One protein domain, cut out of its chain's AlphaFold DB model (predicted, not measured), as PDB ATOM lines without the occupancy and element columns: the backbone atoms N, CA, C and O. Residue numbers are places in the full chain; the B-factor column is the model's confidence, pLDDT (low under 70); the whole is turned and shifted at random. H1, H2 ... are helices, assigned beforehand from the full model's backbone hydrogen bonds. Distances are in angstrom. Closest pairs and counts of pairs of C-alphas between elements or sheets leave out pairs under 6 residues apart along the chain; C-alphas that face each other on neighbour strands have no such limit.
ATOM      1  N   ASN A  29     129.775 184.162 149.057       51.16
ATOM      2  CA  ASN A  29     128.696 184.838 149.781       51.16
ATOM      3  C   ASN A  29     129.154 185.639 151.019       51.16
ATOM      4  O   ASN A  29     128.584 186.699 151.275       51.16
ATOM      5  N   ASP A  30     130.173 185.194 151.765       59.09
ATOM      6  CA  ASP A  30     130.592 185.865 153.010       59.09
ATOM      7  C   ASP A  30     131.476 187.090 152.733       59.09
ATOM      8  O   ASP A  30     131.277 188.142 153.346       59.09
ATOM      9  N   LEU A  31     132.390 187.016 151.759       57.09
ATOM     10  CA  LEU A  31     133.202 188.168 151.338       57.09
ATOM     11  C   LEU A  31     132.332 189.267 150.712       57.09
ATOM     12  O   LEU A  31     132.460 190.440 151.078       57.09
ATOM     13  N   ASN A  32     131.381 188.882 149.858       60.66
ATOM     14  CA  ASN A  32     130.440 189.815 149.237       60.66
ATOM     15  C   ASN A  32     129.546 190.490 150.285       60.66
ATOM     16  O   ASN A  32     129.218 191.669 150.149       60.66
ATOM     17  N   SER A  33     129.197 189.797 151.375       61.00
ATOM     18  CA  SER A  33     128.437 190.386 152.488       61.00
ATOM     19  C   SER A  33     129.226 191.472 153.240       61.00
ATOM     20  O   SER A  33     128.681 192.533 153.544       61.00
ATOM     21  N   ILE A  34     130.530 191.270 153.458       67.62
ATOM     22  CA  ILE A  34     131.405 192.233 154.145       67.62
ATOM     23  C   ILE A  34     131.631 193.473 153.272       67.62
ATOM     24  O   ILE A  34     131.470 194.605 153.740       67.62
ATOM     25  N   PHE A  35     131.965 193.280 151.992       66.31
ATOM     26  CA  PHE A  35     132.190 194.396 151.071       66.31
ATOM     27  C   PHE A  35     130.895 195.150 150.741       66.31
ATOM     28  O   PHE A  35     130.920 196.382 150.672       66.31
ATOM     29  N   SER A  36     129.759 194.459 150.597       62.31
ATOM     30  CA  SER A  36     128.453 195.109 150.404       62.31
ATOM     31  C   SER A  36     127.993 195.865 151.651       62.31
ATOM     32  O   SER A  36     127.504 196.986 151.512       62.31
ATOM     33  N   GLY A  37     128.225 195.329 152.855       61.34
ATOM     34  CA  GLY A  37     127.979 196.024 154.118       61.34
ATOM     35  C   GLY A  37     128.766 197.333 154.206       61.34
ATOM     36  O   GLY A  37     128.167 198.392 154.375       61.34
ATOM     37  N   TYR A  38     130.083 197.285 153.975       67.75
ATOM     38  CA  TYR A  38     130.935 198.481 153.927       67.75
ATOM     39  C   TYR A  38     130.472 199.502 152.876       67.75
ATOM     40  O   TYR A  38     130.384 200.697 153.173       67.75
ATOM     41  N   ARG A  39     130.157 199.057 151.649       66.25
ATOM     42  CA  ARG A  39     129.662 199.954 150.590       66.25
ATOM     43  C   ARG A  39     128.349 200.612 151.012       66.25
ATOM     44  O   ARG A  39     128.223 201.822 150.872       66.25
ATOM     45  N   LYS A  40     127.414 199.858 151.588       61.97
ATOM     46  CA  LYS A  40     126.096 200.363 151.984       61.97
ATOM     47  C   LYS A  40     126.143 201.324 153.179       61.97
ATOM     48  O   LYS A  40     125.307 202.208 153.252       61.97
ATOM     49  N   THR A  41     127.099 201.181 154.101       60.41
ATOM     50  CA  THR A  41     127.141 202.002 155.330       60.41
ATOM     51  C   THR A  41     128.189 203.115 155.324       60.41
ATOM     52  O   THR A  41     127.997 204.127 155.989       60.41
ATOM     53  N   VAL A  42     129.314 202.948 154.619       58.09
ATOM     54  CA  VAL A  42     130.457 203.882 154.684       58.09
ATOM     55  C   VAL A  42     130.619 204.694 153.398       58.09
ATOM     56  O   VAL A  42     131.079 205.834 153.459       58.09
ATOM     57  N   SER A  43     130.238 204.151 152.233       55.03
ATOM     58  CA  SER A  43     130.428 204.867 150.962       55.03
ATOM     59  C   SER A  43     129.473 206.056 150.796       55.03
ATOM     60  O   SER A  43     129.889 207.078 150.260       55.03
ATOM     61  N   GLU A  44     128.262 205.992 151.366       51.16
ATOM     62  CA  GLU A  44     127.298 207.106 151.369       51.16
ATOM     63  C   GLU A  44     127.801 208.337 152.150       51.16
ATOM     64  O   GLU A  44     127.416 209.465 151.855       51.16
ATOM     65  N   ILE A  45     128.725 208.147 153.102       49.69
ATOM     66  CA  ILE A  45     129.277 209.220 153.950       49.69
ATOM     67  C   ILE A  45     130.349 210.041 153.197       49.69
ATOM     68  O   ILE A  45     130.728 211.131 153.629       49.69
ATOM     69  N   ARG A  46     130.833 209.561 152.041       49.75
ATOM     70  CA  ARG A  46     131.765 210.293 151.170       49.75
ATOM     71  C   ARG A  46     131.107 210.569 149.812       49.75
ATOM     72  O   ARG A  46     131.223 209.738 148.917       49.75
ATOM     73  N   PRO A  47     130.504 211.752 149.595       46.09
ATOM     74  CA  PRO A  47     129.895 212.106 148.307       46.09
ATOM     75  C   PRO A  47     130.921 212.315 147.174       46.09
ATOM     76  O   PRO A  47     130.554 212.633 146.044       46.09
ATOM     77  N   THR A  48     132.222 212.153 147.440       54.97
ATOM     78  CA  THR A  48     133.274 212.233 146.428       54.97
ATOM     79  C   THR A  48     133.469 210.885 145.735       54.97
ATOM     80  O   THR A  48     133.873 209.895 146.343       54.97
ATOM     81  N   ASN A  49     133.217 210.858 144.422       66.19
ATOM     82  CA  ASN A  49     133.550 209.722 143.561       66.19
ATOM     83  C   ASN A  49     135.021 209.316 143.774       66.19
ATOM     84  O   ASN A  49     135.911 210.167 143.738       66.19
ATOM     85  N   CYS A  50     135.283 208.023 144.004       73.38
ATOM     86  CA  CYS A  50     136.641 207.507 144.194       73.38
ATOM     87  C   CYS A  50     137.530 207.915 143.000       73.38
ATOM     88  O   CYS A  50     137.147 207.648 141.858       73.38
ATOM     89  N   PRO A  51     138.710 208.530 143.223       74.12
ATOM     90  CA  PRO A  51     139.567 208.989 142.128       74.12
ATOM     91  C   PRO A  51     140.225 207.837 141.359       74.12
ATOM     92  O   PRO A  51     140.809 208.056 140.297       74.12
ATOM     93  N   MET A  52     140.152 206.618 141.899       77.12
ATOM     94  CA  MET A  52     140.689 205.425 141.270       77.12
ATOM     95  C   MET A  52     139.571 204.487 140.814       77.12
ATOM     96  O   MET A  52     138.557 204.351 141.502       77.12
ATOM     97  N   TYR A  53     139.775 203.811 139.683       75.81
ATOM     98  CA  TYR A  53     138.826 202.843 139.142       75.81
ATOM     99  C   TYR A  53     139.500 201.496 138.853       75.81
ATOM    100  O   TYR A  53     140.514 201.486 138.175       75.81
ATOM    101  N   PRO A  54     138.945 200.368 139.318       80.12
ATOM    102  CA  PRO A  54     137.768 200.296 140.174       80.12
ATOM    103  C   PRO A  54     138.072 200.868 141.573       80.12
ATOM    104  O   PRO A  54     139.231 201.120 141.927       80.12
ATOM    105  N   SER A  55     137.028 201.103 142.376       83.06
ATOM    106  CA  SER A  55     137.206 201.573 143.760       83.06
ATOM    107  C   SER A  55     138.117 200.614 144.539       83.06
ATOM    108  O   SER A  55     138.150 199.425 144.227       83.06
ATOM    109  N   CYS A  56     138.816 201.079 145.580       86.00
ATOM    110  CA  CYS A  56     139.681 200.190 146.372       86.00
ATOM    111  C   CYS A  56     138.929 198.963 146.908       86.00
ATOM    112  O   CYS A  56     139.464 197.868 146.848       86.00
ATOM    113  N   SER A  57     137.669 199.119 147.334       85.75
ATOM    114  CA  SER A  57     136.846 197.993 147.803       85.75
ATOM    115  C   SER A  57     136.572 196.952 146.713       85.75
ATOM    116  O   SER A  57     136.577 195.758 146.979       85.75
ATOM    117  N   THR A  58     136.337 197.398 145.479       84.00
ATOM    118  CA  THR A  58     136.089 196.529 144.321       84.00
ATOM    119  C   THR A  58     137.375 195.884 143.834       84.00
ATOM    120  O   THR A  58     137.391 194.703 143.519       84.00
ATOM    121  N   TYR A  59     138.477 196.634 143.832       85.25
ATOM    122  CA  TYR A  59     139.798 196.076 143.572       85.25
ATOM    123  C   TYR A  59     140.133 194.962 144.570       85.25
ATOM    124  O   TYR A  59     140.623 193.916 144.164       85.25
ATOM    125  N   SER A  60     139.847 195.167 145.859       87.31
ATOM    126  CA  SER A  60     140.098 194.168 146.900       87.31
ATOM    127  C   SER A  60     139.303 192.890 146.708       87.31
ATOM    128  O   SER A  60     139.882 191.814 146.803       87.31
ATOM    129  N   GLU A  61     138.012 193.012 146.411       85.50
ATOM    130  CA  GLU A  61     137.133 191.887 146.084       85.50
ATOM    131  C   GLU A  61     137.725 191.073 144.923       85.50
ATOM    132  O   GLU A  61     138.113 189.923 145.114       85.50
ATOM    133  N   ILE A  62     137.978 191.727 143.783       83.38
ATOM    134  CA  ILE A  62     138.564 191.094 142.591       83.38
ATOM    135  C   ILE A  62     139.928 190.461 142.903       83.38
ATOM    136  O   ILE A  62     140.213 189.341 142.478       83.38
ATOM    137  N   ALA A  63     140.808 191.159 143.622       86.00
ATOM    138  CA  ALA A  63     142.156 190.678 143.896       86.00
ATOM    139  C   ALA A  63     142.150 189.465 144.834       86.00
ATOM    140  O   ALA A  63     142.891 188.511 144.597       86.00
ATOM    141  N   ILE A  64     141.329 189.487 145.885       87.94
ATOM    142  CA  ILE A  64     141.219 188.387 146.850       87.94
ATOM    143  C   ILE A  64     140.558 187.174 146.196       87.94
ATOM    144  O   ILE A  64     141.068 186.067 146.354       87.94
ATOM    145  N   GLU A  65     139.501 187.366 145.406       86.19
ATOM    146  CA  GLU A  65     138.845 186.272 144.679       86.19
ATOM    147  C   GLU A  65     139.798 185.584 143.694       86.19
ATOM    148  O   GLU A  65     139.868 184.357 143.650       86.19
ATOM    149  N   ASN A  66     140.587 186.359 142.943       83.25
ATOM    150  CA  ASN A  66     141.456 185.805 141.900       83.25
ATOM    151  C   ASN A  66     142.828 185.334 142.404       83.25
ATOM    152  O   ASN A  66     143.482 184.530 141.735       83.25
ATOM    153  N   LYS A  67     143.332 185.879 143.521       85.25
ATOM    154  CA  LYS A  67     144.719 185.666 143.988       85.25
ATOM    155  C   LYS A  67     144.827 185.265 145.467       85.25
ATOM    156  O   LYS A  67     145.944 185.118 145.968       85.25
ATOM    157  N   GLY A  68     143.715 185.098 146.185       89.12
ATOM    158  CA  GLY A  68     143.689 184.679 147.588       89.12
ATOM    159  C   GLY A  68     144.519 185.592 148.495       89.12
ATOM    160  O   GLY A  68     144.362 186.813 148.488       89.12
ATOM    161  N   ALA A  69     145.455 185.008 149.249       88.12
ATOM    162  CA  ALA A  69     146.346 185.749 150.148       88.12
ATOM    163  C   ALA A  69     147.191 186.817 149.426       88.12
ATOM    164  O   ALA A  69     147.402 187.904 149.963       88.12
ATOM    165  N   LEU A  70     147.625 186.563 148.184       88.62
ATOM    166  CA  LEU A  70     148.326 187.572 147.385       88.62
ATOM    167  C   LEU A  70     147.401 188.755 147.049       88.62
ATOM    168  O   LEU A  70     147.861 189.890 146.983       88.62
ATOM    169  N   GLY A  71     146.097 188.511 146.912       88.38
ATOM    170  CA  GLY A  71     145.080 189.550 146.743       88.38
ATOM    171  C   GLY A  71     144.991 190.521 147.920       88.38
ATOM    172  O   GLY A  71     144.784 191.720 147.721       88.38
ATOM    173  N   VAL A  72     145.235 190.037 149.142       92.06
ATOM    174  CA  VAL A  72     145.339 190.886 150.342       92.06
ATOM    175  C   VAL A  72     146.577 191.781 150.265       92.06
ATOM    176  O   VAL A  72     146.488 192.973 150.543       92.06
ATOM    177  N   ILE A  73     147.718 191.246 149.822       93.75
ATOM    178  CA  ILE A  73     148.962 192.020 149.662       93.75
ATOM    179  C   ILE A  73     148.821 193.071 148.544       93.75
ATOM    180  O   ILE A  73     149.274 194.207 148.671       93.75
ATOM    181  N   LEU A  74     148.157 192.717 147.443       90.31
ATOM    182  CA  LEU A  74     147.841 193.647 146.355       90.31
ATOM    183  C   LEU A  74     146.873 194.745 146.813       90.31
ATOM    184  O   LEU A  74     147.008 195.906 146.431       90.31
ATOM    185  N   THR A  75     145.915 194.391 147.668       92.12
ATOM    186  CA  THR A  75     145.009 195.354 148.297       92.12
ATOM    187  C   THR A  75     145.769 196.353 149.160       92.12
ATOM    188  O   THR A  75     145.516 197.551 149.060       92.12
ATOM    189  N   THR A  76     146.701 195.900 149.998       93.88
ATOM    190  CA  THR A  76     147.454 196.816 150.863       93.88
ATOM    191  C   THR A  76     148.383 197.723 150.061       93.88
ATOM    192  O   THR A  76     148.435 198.912 150.364       93.88
ATOM    193  N   ASP A  77     149.020 197.231 148.990       92.06
ATOM    194  CA  ASP A  77     149.693 198.084 147.991       92.06
ATOM    195  C   ASP A  77     148.752 199.181 147.466       92.06
ATOM    196  O   ASP A  77     149.049 200.371 147.582       92.06
ATOM    197  N   ARG A  78     147.575 198.792 146.956       89.50
ATOM    198  CA  ARG A  78     146.566 199.726 146.434       89.50
ATOM    199  C   ARG A  78     146.145 200.766 147.475       89.50
ATOM    200  O   ARG A  78     145.973 201.931 147.121       89.50
ATOM    201  N   LEU A  79     146.006 200.380 148.743       92.12
ATOM    202  CA  LEU A  79     145.652 201.294 149.832       92.12
ATOM    203  C   LEU A  79     146.772 202.286 150.165       92.12
ATOM    204  O   LEU A  79     146.474 203.459 150.381       92.12
ATOM    205  N   LEU A  80     148.040 201.855 150.165       91.62
ATOM    206  CA  LEU A  80     149.194 202.733 150.436       91.62
ATOM    207  C   LEU A  80     149.272 203.913 149.461       91.62
ATOM    208  O   LEU A  80     149.726 205.001 149.818       91.62
ATOM    209  N   ARG A  81     148.814 203.691 148.232       87.38
ATOM    210  CA  ARG A  81     148.924 204.636 147.122       87.38
ATOM    211  C   ARG A  81     147.607 205.299 146.713       87.38
ATOM    212  O   ARG A  81     147.568 206.086 145.772       87.38
ATOM    213  N   CYS A  82     146.511 204.968 147.392       85.25
ATOM    214  CA  CYS A  82     145.198 205.496 147.055       85.25
ATOM    215  C   CYS A  82     145.069 206.979 147.425       85.25
ATOM    216  O   CYS A  82     145.318 207.375 148.560       85.25
ATOM    217  N   GLY A  83     144.562 207.780 146.484       78.62
ATOM    218  CA  GLY A  83     144.143 209.163 146.739       78.62
ATOM    219  C   GLY A  83     145.240 210.221 146.607       78.62
ATOM    220  O   GLY A  83     144.972 211.389 146.868       78.62
ATOM    221  N   HIS A  84     146.441 209.852 146.167       80.88
ATOM    222  CA  HIS A  84     147.536 210.782 145.884       80.88
ATOM    223  C   HIS A  84     148.330 210.321 144.654       80.88
ATOM    224  O   HIS A  84     148.073 209.247 144.112       80.88
ATOM    225  N   GLU A  85     149.208 211.189 144.134       81.12
ATOM    226  CA  GLU A  85     150.071 210.890 142.972       81.12
ATOM    227  C   GLU A  85     149.320 210.358 141.736       81.12
ATOM    228  O   GLU A  85     149.844 209.615 140.908       81.12
ATOM    229  N   LEU A  86     148.061 210.780 141.581       79.06
ATOM    230  CA  LEU A  86     147.142 210.285 140.559       79.06
ATOM    231  C   LEU A  86     147.698 210.462 139.132       79.06
ATOM    232  O   LEU A  86     147.355 209.727 138.217       79.06
ATOM    233  N   ASN A  87     148.528 211.468 138.882       78.69
ATOM    234  CA  ASN A  87     149.179 211.703 137.587       78.69
ATOM    235  C   ASN A  87     150.160 210.600 137.154       78.69
ATOM    236  O   ASN A  87     150.556 210.596 135.995       78.69
ATOM    237  N   LEU A  88     150.536 209.680 138.045       79.31
ATOM    238  CA  LEU A  88     151.458 208.580 137.748       79.31
ATOM    239  C   LEU A  88     150.759 207.299 137.266       79.31
ATOM    240  O   LEU A  88     151.434 206.301 137.009       79.31
ATOM    241  N   TYR A  89     149.431 207.308 137.155       77.00
ATOM    242  CA  TYR A  89     148.637 206.155 136.735       77.00
ATOM    243  C   TYR A  89     147.945 206.416 135.400       77.00
ATOM    244  O   TYR A  89     147.554 207.550 135.109       77.00
ATOM    245  N   SER A  90     147.758 205.349 134.620       68.19
ATOM    246  CA  SER A  90     147.046 205.397 133.345       68.19
ATOM    247  C   SER A  90     145.600 205.876 133.528       68.19
ATOM    248  O   SER A  90     144.912 205.536 134.500       68.19
ATOM    249  N   THR A  91     145.152 206.711 132.592       61.50
ATOM    250  CA  THR A  91     143.785 207.235 132.504       61.50
ATOM    251  C   THR A  91     142.980 206.452 131.480       61.50
ATOM    252  O   THR A  91     143.494 206.121 130.415       61.50
ATOM    253  N   ILE A  92     141.704 206.218 131.777       58.09
ATOM    254  CA  ILE A  92     140.749 205.630 130.827       58.09
ATOM    255  C   ILE A  92     140.094 206.750 130.002       58.09
ATOM    256  O   ILE A  92     140.022 207.888 130.473       58.09
ATOM    257  N   SER A  93     139.580 206.375 128.825       45.56
ATOM    258  CA  SER A  93     138.883 207.084 127.724       45.56
ATOM    259  C   SER A  93     137.888 208.234 128.023       45.56
ATOM    260  O   SER A  93     137.197 208.678 127.120       45.56
ATOM    261  N   TYR A  94     137.769 208.728 129.257       47.56
ATOM    262  CA  TYR A  94     137.037 209.964 129.588       47.56
ATOM    263  C   TYR A  94     137.809 210.879 130.555       47.56
ATOM    264  O   TYR A  94     137.230 211.785 131.152       47.56
ATOM    265  N   GLY A  95     139.095 210.603 130.817       50.56
ATOM    266  CA  GLY A  95     139.953 211.388 131.720       50.56
ATOM    267  C   GLY A  95     139.521 211.412 133.197       50.56
ATOM    268  O   GLY A  95     140.218 211.982 134.033       50.56
ATOM    269  N   LYS A  96     138.382 210.793 133.537       53.16
ATOM    270  CA  LYS A  96     137.715 210.922 134.841       53.16
ATOM    271  C   LYS A  96     138.240 209.955 135.901       53.16
ATOM    272  O   LYS A  96     138.156 210.252 137.089       53.16
ATOM    273  N   TYR A  97     138.783 208.815 135.485       57.31
ATOM    274  CA  TYR A  97     139.179 207.735 136.382       57.31
ATOM    275  C   TYR A  97     140.599 207.259 136.101       57.31
ATOM    276  O   TYR A  97     141.033 207.209 134.944       57.31
ATOM    277  N   LYS A  98     141.307 206.894 137.172       70.62
ATOM    278  CA  LYS A  98     142.710 206.485 137.118       70.62
ATOM    279  C   LYS A  98     142.930 205.085 137.677       70.62
ATOM    280  O   LYS A  98     142.299 204.693 138.656       70.62
ATOM    281  N   ASP A  99     143.879 204.387 137.060       61.16
ATOM    282  CA  ASP A  99     144.462 203.105 137.465       61.16
ATOM    283  C   ASP A  99     143.618 201.825 137.313       61.16
ATOM    284  O   ASP A  99     143.194 201.231 138.314       61.16
ATOM    285  N   ILE A 100     143.522 201.337 136.071       60.44
ATOM    286  CA  ILE A 100     143.121 199.959 135.751       60.44
ATOM    287  C   ILE A 100     144.377 199.078 135.619       60.44
ATOM    288  O   ILE A 100     144.757 198.627 134.547       60.44
ATOM    289  N   GLU A 101     145.035 198.793 136.739       60.56
ATOM    290  CA  GLU A 101     145.881 197.604 136.878       60.56
ATOM    291  C   GLU A 101     144.962 196.400 137.180       60.56
ATOM    292  O   GLU A 101     144.974 195.853 138.285       60.56
ATOM    293  N   LEU A 102     144.081 196.014 136.241       55.84
ATOM    294  CA  LEU A 102     143.065 194.973 136.495       55.84
ATOM    295  C   LEU A 102     143.611 193.549 136.379       55.84
ATOM    296  O   LEU A 102     142.973 192.696 135.779       55.84
ATOM    297  N   LEU A 103     144.802 193.274 136.918       54.22
ATOM    298  CA  LEU A 103     145.404 191.931 136.907       54.22
ATOM    299  C   LEU A 103     145.439 191.270 135.502       54.22
ATOM    300  O   LEU A 103     145.492 190.046 135.423       54.22
ATOM    301  N   GLY A 104     145.408 192.067 134.421       48.84
ATOM    302  CA  GLY A 104     145.327 191.614 133.024       48.84
ATOM    303  C   GLY A 104     143.917 191.480 132.414       48.84
ATOM    304  O   GLY A 104     143.785 190.848 131.376       48.84
ATOM    305  N   ILE A 105     142.856 192.013 133.035       46.44
ATOM    306  CA  ILE A 105     141.453 191.767 132.624       46.44
ATOM    307  C   ILE A 105     140.870 192.871 131.715       46.44
ATOM    308  O   ILE A 105     139.932 192.610 130.968       46.44
ATOM    309  N   VAL A 106     141.383 194.108 131.748       44.62
ATOM    310  CA  VAL A 106     140.783 195.243 131.009       44.62
ATOM    311  C   VAL A 106     141.866 196.074 130.321       44.62
ATOM    312  O   VAL A 106     142.168 197.186 130.737       44.62
ATOM    313  N   ASP A 107     142.443 195.521 129.254       41.31
ATOM    314  CA  ASP A 107     143.307 196.254 128.310       41.31
ATOM    315  C   ASP A 107     142.509 196.914 127.160       41.31
ATOM    316  O   ASP A 107     143.069 197.581 126.295       41.31
ATOM    317  N   THR A 108     141.178 196.779 127.134       37.25
ATOM    318  CA  THR A 108     140.357 197.038 125.935       37.25
ATOM    319  C   THR A 108     139.740 198.435 125.817       37.25
ATOM    320  O   THR A 108     138.962 198.678 124.900       37.25
ATOM    321  N   LEU A 109     140.071 199.389 126.694       40.09
ATOM    322  CA  LEU A 109     139.458 200.730 126.685       40.09
ATOM    323  C   LEU A 109     140.453 201.833 126.296       40.09
ATOM    324  O   LEU A 109     140.593 202.834 127.006       40.09
ATOM    325  N   ARG A 283     164.731 197.313 138.695       96.12
ATOM    326  CA  ARG A 283     163.636 196.639 139.400       96.12
ATOM    327  C   ARG A 283     164.124 195.910 140.654       96.12
ATOM    328  O   ARG A 283     163.480 195.979 141.697       96.12
ATOM    329  N   THR A 284     165.285 195.257 140.572       95.38
ATOM    330  CA  THR A 284     165.880 194.517 141.697       95.38
ATOM    331  C   THR A 284     166.323 195.457 142.807       95.38
ATOM    332  O   THR A 284     166.001 195.221 143.971       95.38
ATOM    333  N   LEU A 285     166.979 196.567 142.455       97.06
ATOM    334  CA  LEU A 285     167.367 197.585 143.429       97.06
ATOM    335  C   LEU A 285     166.135 198.214 144.088       97.06
ATOM    336  O   LEU A 285     166.125 198.385 145.302       97.06
ATOM    337  N   GLY A 286     165.080 198.490 143.314       95.75
ATOM    338  CA  GLY A 286     163.796 198.936 143.851       95.75
ATOM    339  C   GLY A 286     163.231 197.976 144.898       95.75
ATOM    340  O   GLY A 286     162.851 198.413 145.978       95.75
ATOM    341  N   GLY A 287     163.245 196.671 144.617       95.38
ATOM    342  CA  GLY A 287     162.811 195.641 145.566       95.38
ATOM    343  C   GLY A 287     163.653 195.587 146.844       95.38
ATOM    344  O   GLY A 287     163.088 195.553 147.935       95.38
ATOM    345  N   ILE A 288     164.984 195.645 146.719       97.81
ATOM    346  CA  ILE A 288     165.906 195.672 147.870       97.81
ATOM    347  C   ILE A 288     165.639 196.903 148.740       97.81
ATOM    348  O   ILE A 288     165.525 196.789 149.958       97.81
ATOM    349  N   LEU A 289     165.494 198.078 148.122       97.88
ATOM    350  CA  LEU A 289     165.218 199.315 148.850       97.88
ATOM    351  C   LEU A 289     163.860 199.273 149.556       97.88
ATOM    352  O   LEU A 289     163.742 199.816 150.650       97.88
ATOM    353  N   SER A 290     162.854 198.598 148.993       97.31
ATOM    354  CA  SER A 290     161.533 198.478 149.622       97.31
ATOM    355  C   SER A 290     161.506 197.661 150.915       97.31
ATOM    356  O   SER A 290     160.502 197.723 151.623       97.31
ATOM    357  N   VAL A 291     162.570 196.921 151.255       97.12
ATOM    358  CA  VAL A 291     162.703 196.277 152.578       97.12
ATOM    359  C   VAL A 291     162.607 197.324 153.691       97.12
ATOM    360  O   VAL A 291     162.003 197.063 154.734       97.12
ATOM    361  N   PHE A 292     163.143 198.524 153.445       97.31
ATOM    362  CA  PHE A 292     162.829 199.705 154.232       97.31
ATOM    363  C   PHE A 292     161.489 200.287 153.745       97.31
ATOM    364  O   PHE A 292     161.381 200.631 152.563       97.31
ATOM    365  N   PRO A 293     160.459 200.408 154.608       97.38
ATOM    366  CA  PRO A 293     159.163 200.951 154.211       97.38
ATOM    367  C   PRO A 293     159.279 202.276 153.445       97.38
ATOM    368  O   PRO A 293     159.866 203.240 153.932       97.38
ATOM    369  N   GLY A 294     158.746 202.306 152.222       96.62
ATOM    370  CA  GLY A 294     158.808 203.461 151.323       96.62
ATOM    371  C   GLY A 294     160.009 203.499 150.369       96.62
ATOM    372  O   GLY A 294     159.973 204.247 149.394       96.62
ATOM    373  N   GLY A 295     161.047 202.682 150.572       98.00
ATOM    374  CA  GLY A 295     162.308 202.787 149.828       98.00
ATOM    375  C   GLY A 295     162.181 202.627 148.306       98.00
ATOM    376  O   GLY A 295     162.724 203.445 147.560       98.00
ATOM    377  N   GLY A 296     161.419 201.642 147.821       97.12
ATOM    378  CA  GLY A 296     161.163 201.489 146.381       97.12
ATOM    379  C   GLY A 296     160.364 202.650 145.785       97.12
ATOM    380  O   GLY A 296     160.680 203.130 144.695       97.12
ATOM    381  N   TYR A 297     159.387 203.173 146.530       96.44
ATOM    382  CA  TYR A 297     158.606 204.338 146.117       96.44
ATOM    383  C   TYR A 297     159.479 205.588 145.991       96.44
ATOM    384  O   TYR A 297     159.486 206.217 144.931       96.44
ATOM    385  N   PHE A 298     160.306 205.888 146.997       97.56
ATOM    386  CA  PHE A 298     161.270 206.992 146.935       97.56
ATOM    387  C   PHE A 298     162.233 206.840 145.755       97.56
ATOM    388  O   PHE A 298     162.448 207.788 144.995       97.56
ATOM    389  N   TYR A 299     162.744 205.627 145.530       97.38
ATOM    390  CA  TYR A 299     163.601 205.339 144.383       97.38
ATOM    391  C   TYR A 299     162.900 205.619 143.042       97.38
ATOM    392  O   TYR A 299     163.527 206.157 142.127       97.38
ATOM    393  N   SER A 300     161.601 205.331 142.931       94.44
ATOM    394  CA  SER A 300     160.755 205.628 141.762       94.44
ATOM    395  C   SER A 300     160.154 207.047 141.719       94.44
ATOM    396  O   SER A 300     159.321 207.322 140.861       94.44
ATOM    397  N   LYS A 301     160.578 207.960 142.607       94.12
ATOM    398  CA  LYS A 301     160.050 209.336 142.730       94.12
ATOM    399  C   LYS A 301     158.559 209.439 143.123       94.12
ATOM    400  O   LYS A 301     157.939 210.467 142.874       94.12
ATOM    401  N   GLN A 302     158.007 208.409 143.764       93.75
ATOM    402  CA  GLN A 302     156.677 208.402 144.392       93.75
ATOM    403  C   GLN A 302     156.815 208.801 145.868       93.75
ATOM    404  O   GLN A 302     156.861 207.957 146.764       93.75
ATOM    405  N   MET A 303     157.010 210.096 146.123       95.00
ATOM    406  CA  MET A 303     157.395 210.604 147.446       95.00
ATOM    407  C   MET A 303     156.265 210.494 148.466       95.00
ATOM    408  O   MET A 303     156.506 210.108 149.612       95.00
ATOM    409  N   THR A 304     155.034 210.804 148.061       94.62
ATOM    410  CA  THR A 304     153.883 210.750 148.975       94.62
ATOM    411  C   THR A 304     153.538 209.306 149.315       94.62
ATOM    412  O   THR A 304     153.433 208.981 150.497       94.62
ATOM    413  N   THR A 305     153.523 208.408 148.322       94.81
ATOM    414  CA  THR A 305     153.363 206.966 148.563       94.81
ATOM    415  C   THR A 305     154.458 206.402 149.474       94.81
ATOM    416  O   THR A 305     154.169 205.638 150.401       94.81
ATOM    417  N   GLY A 306     155.714 206.805 149.258       96.94
ATOM    418  CA  GLY A 306     156.835 206.393 150.103       96.94
ATOM    419  C   GLY A 306     156.664 206.820 151.562       96.94
ATOM    420  O   GLY A 306     156.848 206.003 152.466       96.94
ATOM    421  N   LEU A 307     156.233 208.062 151.801       97.12
ATOM    422  CA  LEU A 307     155.977 208.575 153.148       97.12
ATOM    423  C   LEU A 307     154.787 207.873 153.818       97.12
ATOM    424  O   LEU A 307     154.891 207.467 154.978       97.12
ATOM    425  N   THR A 308     153.680 207.677 153.096       95.94
ATOM    426  CA  THR A 308     152.509 206.941 153.597       95.94
ATOM    427  C   THR A 308     152.887 205.523 154.015       95.94
ATOM    428  O   THR A 308     152.495 205.071 155.092       95.94
ATOM    429  N   SER A 309     153.701 204.844 153.203       96.88
ATOM    430  CA  SER A 309     154.212 203.514 153.524       96.88
ATOM    431  C   SER A 309     155.061 203.501 154.793       96.88
ATOM    432  O   SER A 309     154.843 202.652 155.662       96.88
ATOM    433  N   LEU A 310     155.985 204.455 154.932       97.88
ATOM    434  CA  LEU A 310     156.829 204.573 156.119       97.88
ATOM    435  C   LEU A 310     155.993 204.775 157.387       97.88
ATOM    436  O   LEU A 310     156.188 204.058 158.370       97.88
ATOM    437  N   ILE A 311     155.039 205.708 157.354       97.69
ATOM    438  CA  ILE A 311     154.184 206.037 158.500       97.69
ATOM    439  C   ILE A 311     153.312 204.840 158.888       97.69
ATOM    440  O   ILE A 311     153.333 204.422 160.046       97.69
ATOM    441  N   LEU A 312     152.570 204.260 157.940       96.94
ATOM    442  CA  LEU A 312     151.631 203.178 158.243       96.94
ATOM    443  C   LEU A 312     152.342 201.921 158.749       96.94
ATOM    444  O   LEU A 312     151.922 201.354 159.758       96.94
ATOM    445  N   ASN A 313     153.446 201.520 158.114       97.88
ATOM    446  CA  ASN A 313     154.219 200.368 158.579       97.88
ATOM    447  C   ASN A 313     154.835 200.615 159.962       97.88
ATOM    448  O   ASN A 313     154.804 199.722 160.808       97.88
ATOM    449  N   SER A 314     155.332 201.828 160.231       98.06
ATOM    450  CA  SER A 314     155.885 202.181 161.545       98.06
ATOM    451  C   SER A 314     154.818 202.161 162.642       98.06
ATOM    452  O   SER A 314     155.055 201.616 163.720       98.06
ATOM    453  N   LEU A 315     153.624 202.699 162.366       98.12
ATOM    454  CA  LEU A 315     152.506 202.701 163.311       98.12
ATOM    455  C   LEU A 315     152.001 201.284 163.606       98.12
ATOM    456  O   LEU A 315     151.779 200.949 164.768       98.12
ATOM    457  N   LEU A 316     151.861 200.433 162.586       97.62
ATOM    458  CA  LEU A 316     151.424 199.043 162.761       97.62
ATOM    459  C   LEU A 316     152.467 198.209 163.515       97.62
ATOM    460  O   LEU A 316     152.111 197.443 164.416       97.62
ATOM    461  N   ALA A 317     153.756 198.401 163.220       97.75
ATOM    462  CA  ALA A 317     154.840 197.767 163.964       97.75
ATOM    463  C   ALA A 317     154.854 198.223 165.433       97.75
ATOM    464  O   ALA A 317     154.940 197.392 166.342       97.75
ATOM    465  N   PHE A 318     154.702 199.529 165.681       98.12
ATOM    466  CA  PHE A 318     154.610 200.081 167.031       98.12
ATOM    467  C   PHE A 318     153.403 199.526 167.797       98.12
ATOM    468  O   PHE A 318     153.559 199.098 168.942       98.12
ATOM    469  N   ALA A 319     152.224 199.481 167.170       97.88
ATOM    470  CA  ALA A 319     151.010 198.922 167.762       97.88
ATOM    471  C   ALA A 319     151.197 197.445 168.134       97.88
ATOM    472  O   ALA A 319     150.866 197.046 169.251       97.88
ATOM    473  N   THR A 320     151.813 196.663 167.244       98.06
ATOM    474  CA  THR A 320     152.114 195.243 167.468       98.06
ATOM    475  C   THR A 320     153.030 195.060 168.677       98.06
ATOM    476  O   THR A 320     152.676 194.379 169.643       98.06
ATOM    477  N   VAL A 321     154.196 195.714 168.665       98.19
ATOM    478  CA  VAL A 321     155.210 195.577 169.721       98.19
ATOM    479  C   VAL A 321     154.682 196.069 171.068       98.19
ATOM    480  O   VAL A 321     154.877 195.402 172.086       98.19
ATOM    481  N   SER A 322     154.001 197.214 171.091       97.62
ATOM    482  CA  SER A 322     153.447 197.785 172.322       97.62
ATOM    483  C   SER A 322     152.334 196.918 172.907       97.62
ATOM    484  O   SER A 322     152.306 196.720 174.120       97.62
ATOM    485  N   SER A 323     151.479 196.327 172.066       98.00
ATOM    486  CA  SER A 323     150.411 195.427 172.520       98.00
ATOM    487  C   SER A 323     150.973 194.166 173.174       98.00
ATOM    488  O   SER A 323     150.542 193.797 174.266       98.00
ATOM    489  N   PHE A 324     152.004 193.552 172.582       97.44
ATOM    490  CA  PHE A 324     152.679 192.404 173.197       97.44
ATOM    491  C   PHE A 324     153.396 192.770 174.502       97.44
ATOM    492  O   PHE A 324     153.340 191.996 175.457       97.44
ATOM    493  N   LYS A 325     154.026 193.952 174.582       97.69
ATOM    494  CA  LYS A 325     154.647 194.445 175.827       97.69
ATOM    495  C   LYS A 325     153.631 194.669 176.950       97.69
ATOM    496  O   LYS A 325     153.977 194.487 178.111       97.69
ATOM    497  N   GLN A 326     152.398 195.041 176.610       97.38
ATOM    498  CA  GLN A 326     151.299 195.270 177.555       97.38
ATOM    499  C   GLN A 326     150.447 194.012 177.813       97.38
ATOM    500  O   GLN A 326     149.396 194.108 178.436       97.38
ATOM    501  N   ASN A 327     150.871 192.833 177.339       97.25
ATOM    502  CA  ASN A 327     150.119 191.570 177.412       97.25
ATOM    503  C   ASN A 327     148.730 191.607 176.735       97.25
ATOM    504  O   ASN A 327     147.899 190.731 176.969       97.25
ATOM    505  N   ASN A 328     148.479 192.577 175.847       96.56
ATOM    506  CA  ASN A 328     147.286 192.614 175.006       96.56
ATOM    507  C   ASN A 328     147.519 191.776 173.740       96.56
ATOM    508  O   ASN A 328     147.774 192.289 172.647       96.56
ATOM    509  N   TYR A 329     147.474 190.454 173.904       95.69
ATOM    510  CA  TYR A 329     147.803 189.514 172.831       95.69
ATOM    511  C   TYR A 329     146.834 189.583 171.648       95.69
ATOM    512  O   TYR A 329     147.273 189.434 170.513       95.69
ATOM    513  N   GLY A 330     145.544 189.852 171.887       96.38
ATOM    514  CA  GLY A 330     144.542 189.947 170.821       96.38
ATOM    515  C   GLY A 330     144.858 191.070 169.834       96.38
ATOM    516  O   GLY A 330     144.974 190.830 168.630       96.38
ATOM    517  N   VAL A 331     145.092 192.285 170.345       95.50
ATOM    518  CA  VAL A 331     145.491 193.427 169.506       95.50
ATOM    519  C   VAL A 331     146.878 193.205 168.906       95.50
ATOM    520  O   VAL A 331     147.092 193.544 167.744       95.50
ATOM    521  N   GLY A 332     147.803 192.580 169.644       97.38
ATOM    522  CA  GLY A 332     149.134 192.232 169.137       97.38
ATOM    523  C   GLY A 332     149.090 191.306 167.919       97.38
ATOM    524  O   GLY A 332     149.742 191.584 166.916       97.38
ATOM    525  N   VAL A 333     148.280 190.246 167.959       97.31
ATOM    526  CA  VAL A 333     148.106 189.328 166.822       97.31
ATOM    527  C   VAL A 333     147.420 190.030 165.650       97.31
ATOM    528  O   VAL A 333     147.914 189.950 164.526       97.31
ATOM    529  N   LEU A 334     146.329 190.762 165.899       95.94
ATOM    530  CA  LEU A 334     145.589 191.466 164.846       95.94
ATOM    531  C   LEU A 334     146.465 192.500 164.124       95.94
ATOM    532  O   LEU A 334     146.569 192.483 162.897       95.94
ATOM    533  N   SER A 335     147.123 193.379 164.882       95.00
ATOM    534  CA  SER A 335     148.023 194.395 164.322       95.00
ATOM    535  C   SER A 335     149.248 193.778 163.647       95.00
ATOM    536  O   SER A 335     149.690 194.310 162.633       95.00
ATOM    537  N   GLY A 336     149.733 192.625 164.120       97.12
ATOM    538  CA  GLY A 336     150.805 191.866 163.474       97.12
ATOM    539  C   GLY A 336     150.411 191.308 162.103       97.12
ATOM    540  O   GLY A 336     151.173 191.447 161.145       97.12
ATOM    541  N   ILE A 337     149.214 190.724 161.978       96.56
ATOM    542  CA  ILE A 337     148.688 190.211 160.698       96.56
ATOM    543  C   ILE A 337     148.472 191.362 159.711       96.56
ATOM    544  O   ILE A 337     148.984 191.317 158.590       96.56
ATOM    545  N   VAL A 338     147.769 192.418 160.135       95.62
ATOM    546  CA  VAL A 338     147.524 193.601 159.293       95.62
ATOM    547  C   VAL A 338     148.848 194.273 158.917       95.62
ATOM    548  O   VAL A 338     149.088 194.550 157.744       95.62
ATOM    549  N   GLY A 339     149.749 194.466 159.881       97.56
ATOM    550  CA  GLY A 339     151.084 195.027 159.673       97.56
ATOM    551  C   GLY A 339     151.917 194.237 158.672       97.56
ATOM    552  O   GLY A 339     152.517 194.832 157.781       97.56
ATOM    553  N   SER A 340     151.891 192.905 158.746       97.00
ATOM    554  CA  SER A 340     152.591 192.045 157.782       97.00
ATOM    555  C   SER A 340     152.037 192.229 156.368       97.00
ATOM    556  O   SER A 340     152.806 192.366 155.417       97.00
ATOM    557  N   ALA A 341     150.710 192.308 156.221       96.25
ATOM    558  CA  ALA A 341     150.082 192.545 154.925       96.25
ATOM    559  C   ALA A 341     150.484 193.907 154.327       96.25
ATOM    560  O   ALA A 341     150.797 193.982 153.138       96.25
ATOM    561  N   PHE A 342     150.531 194.975 155.129       97.44
ATOM    562  CA  PHE A 342     151.010 196.293 154.682       97.44
ATOM    563  C   PHE A 342     152.509 196.312 154.370       97.44
ATOM    564  O   PHE A 342     152.923 196.974 153.416       97.44
ATOM    565  N   TYR A 343     153.312 195.550 155.111       97.88
ATOM    566  CA  TYR A 343     154.751 195.457 154.885       97.88
ATOM    567  C   TYR A 343     155.070 194.777 153.552       97.88
ATOM    568  O   TYR A 343     155.800 195.334 152.726       97.88
ATOM    569  N   PHE A 344     154.456 193.621 153.287       97.31
ATOM    570  CA  PHE A 344     154.603 192.945 151.997       97.31
ATOM    571  C   PHE A 344     153.974 193.748 150.851       97.31
ATOM    572  O   PHE A 344     154.545 193.790 149.758       97.31
ATOM    573  N   GLY A 345     152.854 194.434 151.105       95.12
ATOM    574  CA  GLY A 345     152.209 195.322 150.134       95.12
ATOM    575  C   GLY A 345     153.126 196.462 149.712       95.12
ATOM    576  O   GLY A 345     153.294 196.716 148.524       95.12
ATOM    577  N   ASN A 346     153.818 197.084 150.667       96.75
ATOM    578  CA  ASN A 346     154.854 198.072 150.382       96.75
ATOM    579  C   ASN A 346     155.983 197.510 149.503       96.75
ATOM    580  O   ASN A 346     156.425 198.198 148.585       96.75
ATOM    581  N   ILE A 347     156.455 196.285 149.766       96.56
ATOM    582  CA  ILE A 347     157.556 195.690 148.996       96.56
ATOM    583  C   ILE A 347     157.145 195.456 147.544       96.56
ATOM    584  O   ILE A 347     157.819 195.942 146.629       96.56
ATOM    585  N   LEU A 348     156.025 194.759 147.330       94.62
ATOM    586  CA  LEU A 348     155.498 194.514 145.985       94.62
ATOM    587  C   LEU A 348     155.161 195.827 145.275       94.62
ATOM    588  O   LEU A 348     155.501 196.008 144.105       94.62
ATOM    589  N   GLY A 349     154.547 196.757 145.997       92.75
ATOM    590  CA  GLY A 349     154.179 198.069 145.492       92.75
ATOM    591  C   GLY A 349     155.366 198.916 145.058       92.75
ATOM    592  O   GLY A 349     155.334 199.508 143.981       92.75
ATOM    593  N   GLY A 350     156.459 198.905 145.826       94.81
ATOM    594  CA  GLY A 350     157.694 199.600 145.472       94.81
ATOM    595  C   GLY A 350     158.371 199.025 144.222       94.81
ATOM    596  O   GLY A 350     158.908 199.783 143.418       94.81
ATOM    597  N   VAL A 351     158.291 197.707 143.998       94.88
ATOM    598  CA  VAL A 351     158.747 197.087 142.737       94.88
ATOM    599  C   VAL A 351     157.887 197.562 141.566       94.88
ATOM    600  O   VAL A 351     158.418 198.057 140.570       94.88
ATOM    601  N   LYS A 352     156.558 197.495 141.705       91.69
ATOM    602  CA  LYS A 352     155.623 197.973 140.675       91.69
ATOM    603  C   LYS A 352     155.770 199.468 140.396       91.69
ATOM    604  O   LYS A 352     155.588 199.911 139.269       91.69
ATOM    605  N   ALA A 353     156.109 200.259 141.409       92.00
ATOM    606  CA  ALA A 353     156.345 201.687 141.275       92.00
ATOM    607  C   ALA A 353     157.542 201.991 140.361       92.00
ATOM    608  O   ALA A 353     157.479 202.930 139.567       92.00
ATOM    609  N   VAL A 354     158.597 201.170 140.419       94.06
ATOM    610  CA  VAL A 354     159.732 201.244 139.486       94.06
ATOM    611  C   VAL A 354     159.310 200.876 138.068       94.06
ATOM    612  O   VAL A 354     159.679 201.585 137.131       94.06
ATOM    613  N   ASP A 355     158.517 199.817 137.913       91.12
ATOM    614  CA  ASP A 355     158.010 199.393 136.605       91.12
ATOM    615  C   ASP A 355     157.156 200.512 135.971       91.12
ATOM    616  O   ASP A 355     157.444 200.925 134.847       91.12
ATOM    617  N   ARG A 356     156.227 201.113 136.736       88.81
ATOM    618  CA  ARG A 356     155.436 202.289 136.314       88.81
ATOM    619  C   ARG A 356     156.304 203.492 135.959       88.81
ATOM    620  O   ARG A 356     156.045 204.165 134.970       88.81
ATOM    621  N   TYR A 357     157.338 203.788 136.749       90.94
ATOM    622  CA  TYR A 357     158.250 204.895 136.444       90.94
ATOM    623  C   TYR A 357     158.932 204.695 135.087       90.94
ATOM    624  O   TYR A 357     159.043 205.632 134.296       90.94
ATOM    625  N   ASN A 358     159.384 203.468 134.822       91.25
ATOM    626  CA  ASN A 358     160.060 203.126 133.581       91.25
ATOM    627  C   ASN A 358     159.105 203.156 132.382       91.25
ATOM    628  O   ASN A 358     159.484 203.710 131.354       91.25
ATOM    629  N   SER A 359     157.896 202.595 132.497       87.25
ATOM    630  CA  SER A 359     156.914 202.591 131.403       87.25
ATOM    631  C   SER A 359     156.382 203.992 131.115       87.25
ATOM    632  O   SER A 359     156.442 204.435 129.975       87.25
ATOM    633  N   ASN A 360     155.985 204.744 132.146       85.69
ATOM    634  CA  ASN A 360     155.414 206.081 131.977       85.69
ATOM    635  C   ASN A 360     156.371 207.029 131.253       85.69
ATOM    636  O   ASN A 360     155.920 207.851 130.463       85.69
ATOM    637  N   PHE A 361     157.682 206.937 131.511       87.25
ATOM    638  CA  PHE A 361     158.661 207.747 130.788       87.25
ATOM    639  C   PHE A 361     158.683 207.409 129.291       87.25
ATOM    640  O   PHE A 361     158.739 208.319 128.462       87.25
ATOM    641  N   LEU A 362     158.644 206.120 128.946       88.44
ATOM    642  CA  LEU A 362     158.643 205.669 127.556       88.44
ATOM    643  C   LEU A 362     157.343 206.078 126.861       88.44
ATOM    644  O   LEU A 362     157.391 206.794 125.863       88.44
ATOM    645  N   ASP A 363     156.201 205.718 127.441       84.56
ATOM    646  CA  ASP A 363     154.876 205.972 126.870       84.56
ATOM    647  C   ASP A 363     154.626 207.471 126.693       84.56
ATOM    648  O   ASP A 363     154.141 207.915 125.654       84.56
ATOM    649  N   TYR A 364     155.004 208.289 127.681       86.25
ATOM    650  CA  TYR A 364     154.857 209.741 127.610       86.25
ATOM    651  C   TYR A 364     155.637 210.353 126.443       86.25
ATOM    652  O   TYR A 364     155.142 211.269 125.786       86.25
ATOM    653  N   ASN A 365     156.849 209.864 126.183       90.00
ATOM    654  CA  ASN A 365     157.690 210.386 125.111       90.00
ATOM    655  C   ASN A 365     157.275 209.842 123.743       90.00
ATOM    656  O   ASN A 365     157.118 210.627 122.808       90.00
TER     657      ASN A 365
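This is residues 29 to 109 and 283 to 365 of the 375 residues of the protein "Hemolytic domain-containing protein" of Algoriphagus antarcticus (UniProt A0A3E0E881). A long helical hairpin of H6 and H7 makes the longest axis, with H7 running on well past H6; H3 crosses H7 on one side, and H2 and then H1 follow H3 outward in a row of three helices that run to and fro. On the opposite side of H7 from H3 sit the two short helices H4 and H5. The printed part has 164 residues with seven named helices, H1 to H7 in chain order, and no named strand; the class is all helix. The whole is compact, with a radius of gyration of the C-alphas of 16.8 A, and spans 55 by 40 by 28 A.

H7, residues 329 to 365, is the hub and touches four other helices; it has a kink of 26 degrees near residue 351. H6, residues 303 to 325, forms a hairpin with H7, opposite ways at a shallow tilt of 13 degrees, and touches residues 329 to 346 of H7 alone; the closest C-alphas, of Thr 320 and Gly 332, are 4.6 A apart. H3, residues 69 to 80, touches H7 at 70.3 degrees, only just about perpendicular; the closest C-alphas, of Asp 77 and Gly 345, are 4.3 A apart. H3 only just touches H6, with 3 pairs of C-alphas within 8 A, the closest being Leu 80 and Ser 309 at 5.9 A. H2, residues 56 to 67, forms a hairpin with H3, with the closest C-alphas, of Ile 64 and Gly 71, 4.0 A apart. H1, residues 29 to 45, forms a hairpin with H2, touching its residues 57 to 61 alone; the C-alphas of Phe 35 and Ser 57 are closest, at 6.7 A. H1 and H7 are apart. H4, residues 283 to 289, touches H7 at a steep tilt of 38 degrees, opposite ways, closest at the C-alphas of Gly 287 and Val 351, 5.2 A. H5, residues 295 to 299, touches H4, H6 and H7; its closest C-alphas to H7 are those of Gly 296 and Gly 350, 4.1 A. Every O i to N i+4 pair is within hydrogen-bond range in H2, H3, H4, H5 and H6; in H1 it is 11 of 13 and in H7 32 of 33.

H7 is 53.0 A long, from C-alpha 329 at (147.803, 189.514, 172.831) to C-alpha 365 at (157.690, 210.386, 125.111). H6 measures 32.8 A, H1 24.7 A, H3 17.2 A, H2 15.6 A, H4 9.9 A and H5 6.2 A. H1 begins at C-alpha 29, (128.696, 184.838, 149.781).

The C-alphas farthest apart, of Asn 327 and Asn 365, are 56.1 A apart. Residues 110 to 282 are not printed, and C-alphas 109 and 283 are 27.6 A apart across the cut. Residues 81 to 109 hold no named element. Of the links that are printed whole, H1 to H2 is short and the others are tight. The mean pLDDT of the printed part is 83.0; residues 29 to 49, 90 to 97 and 99 to 109 are under 70.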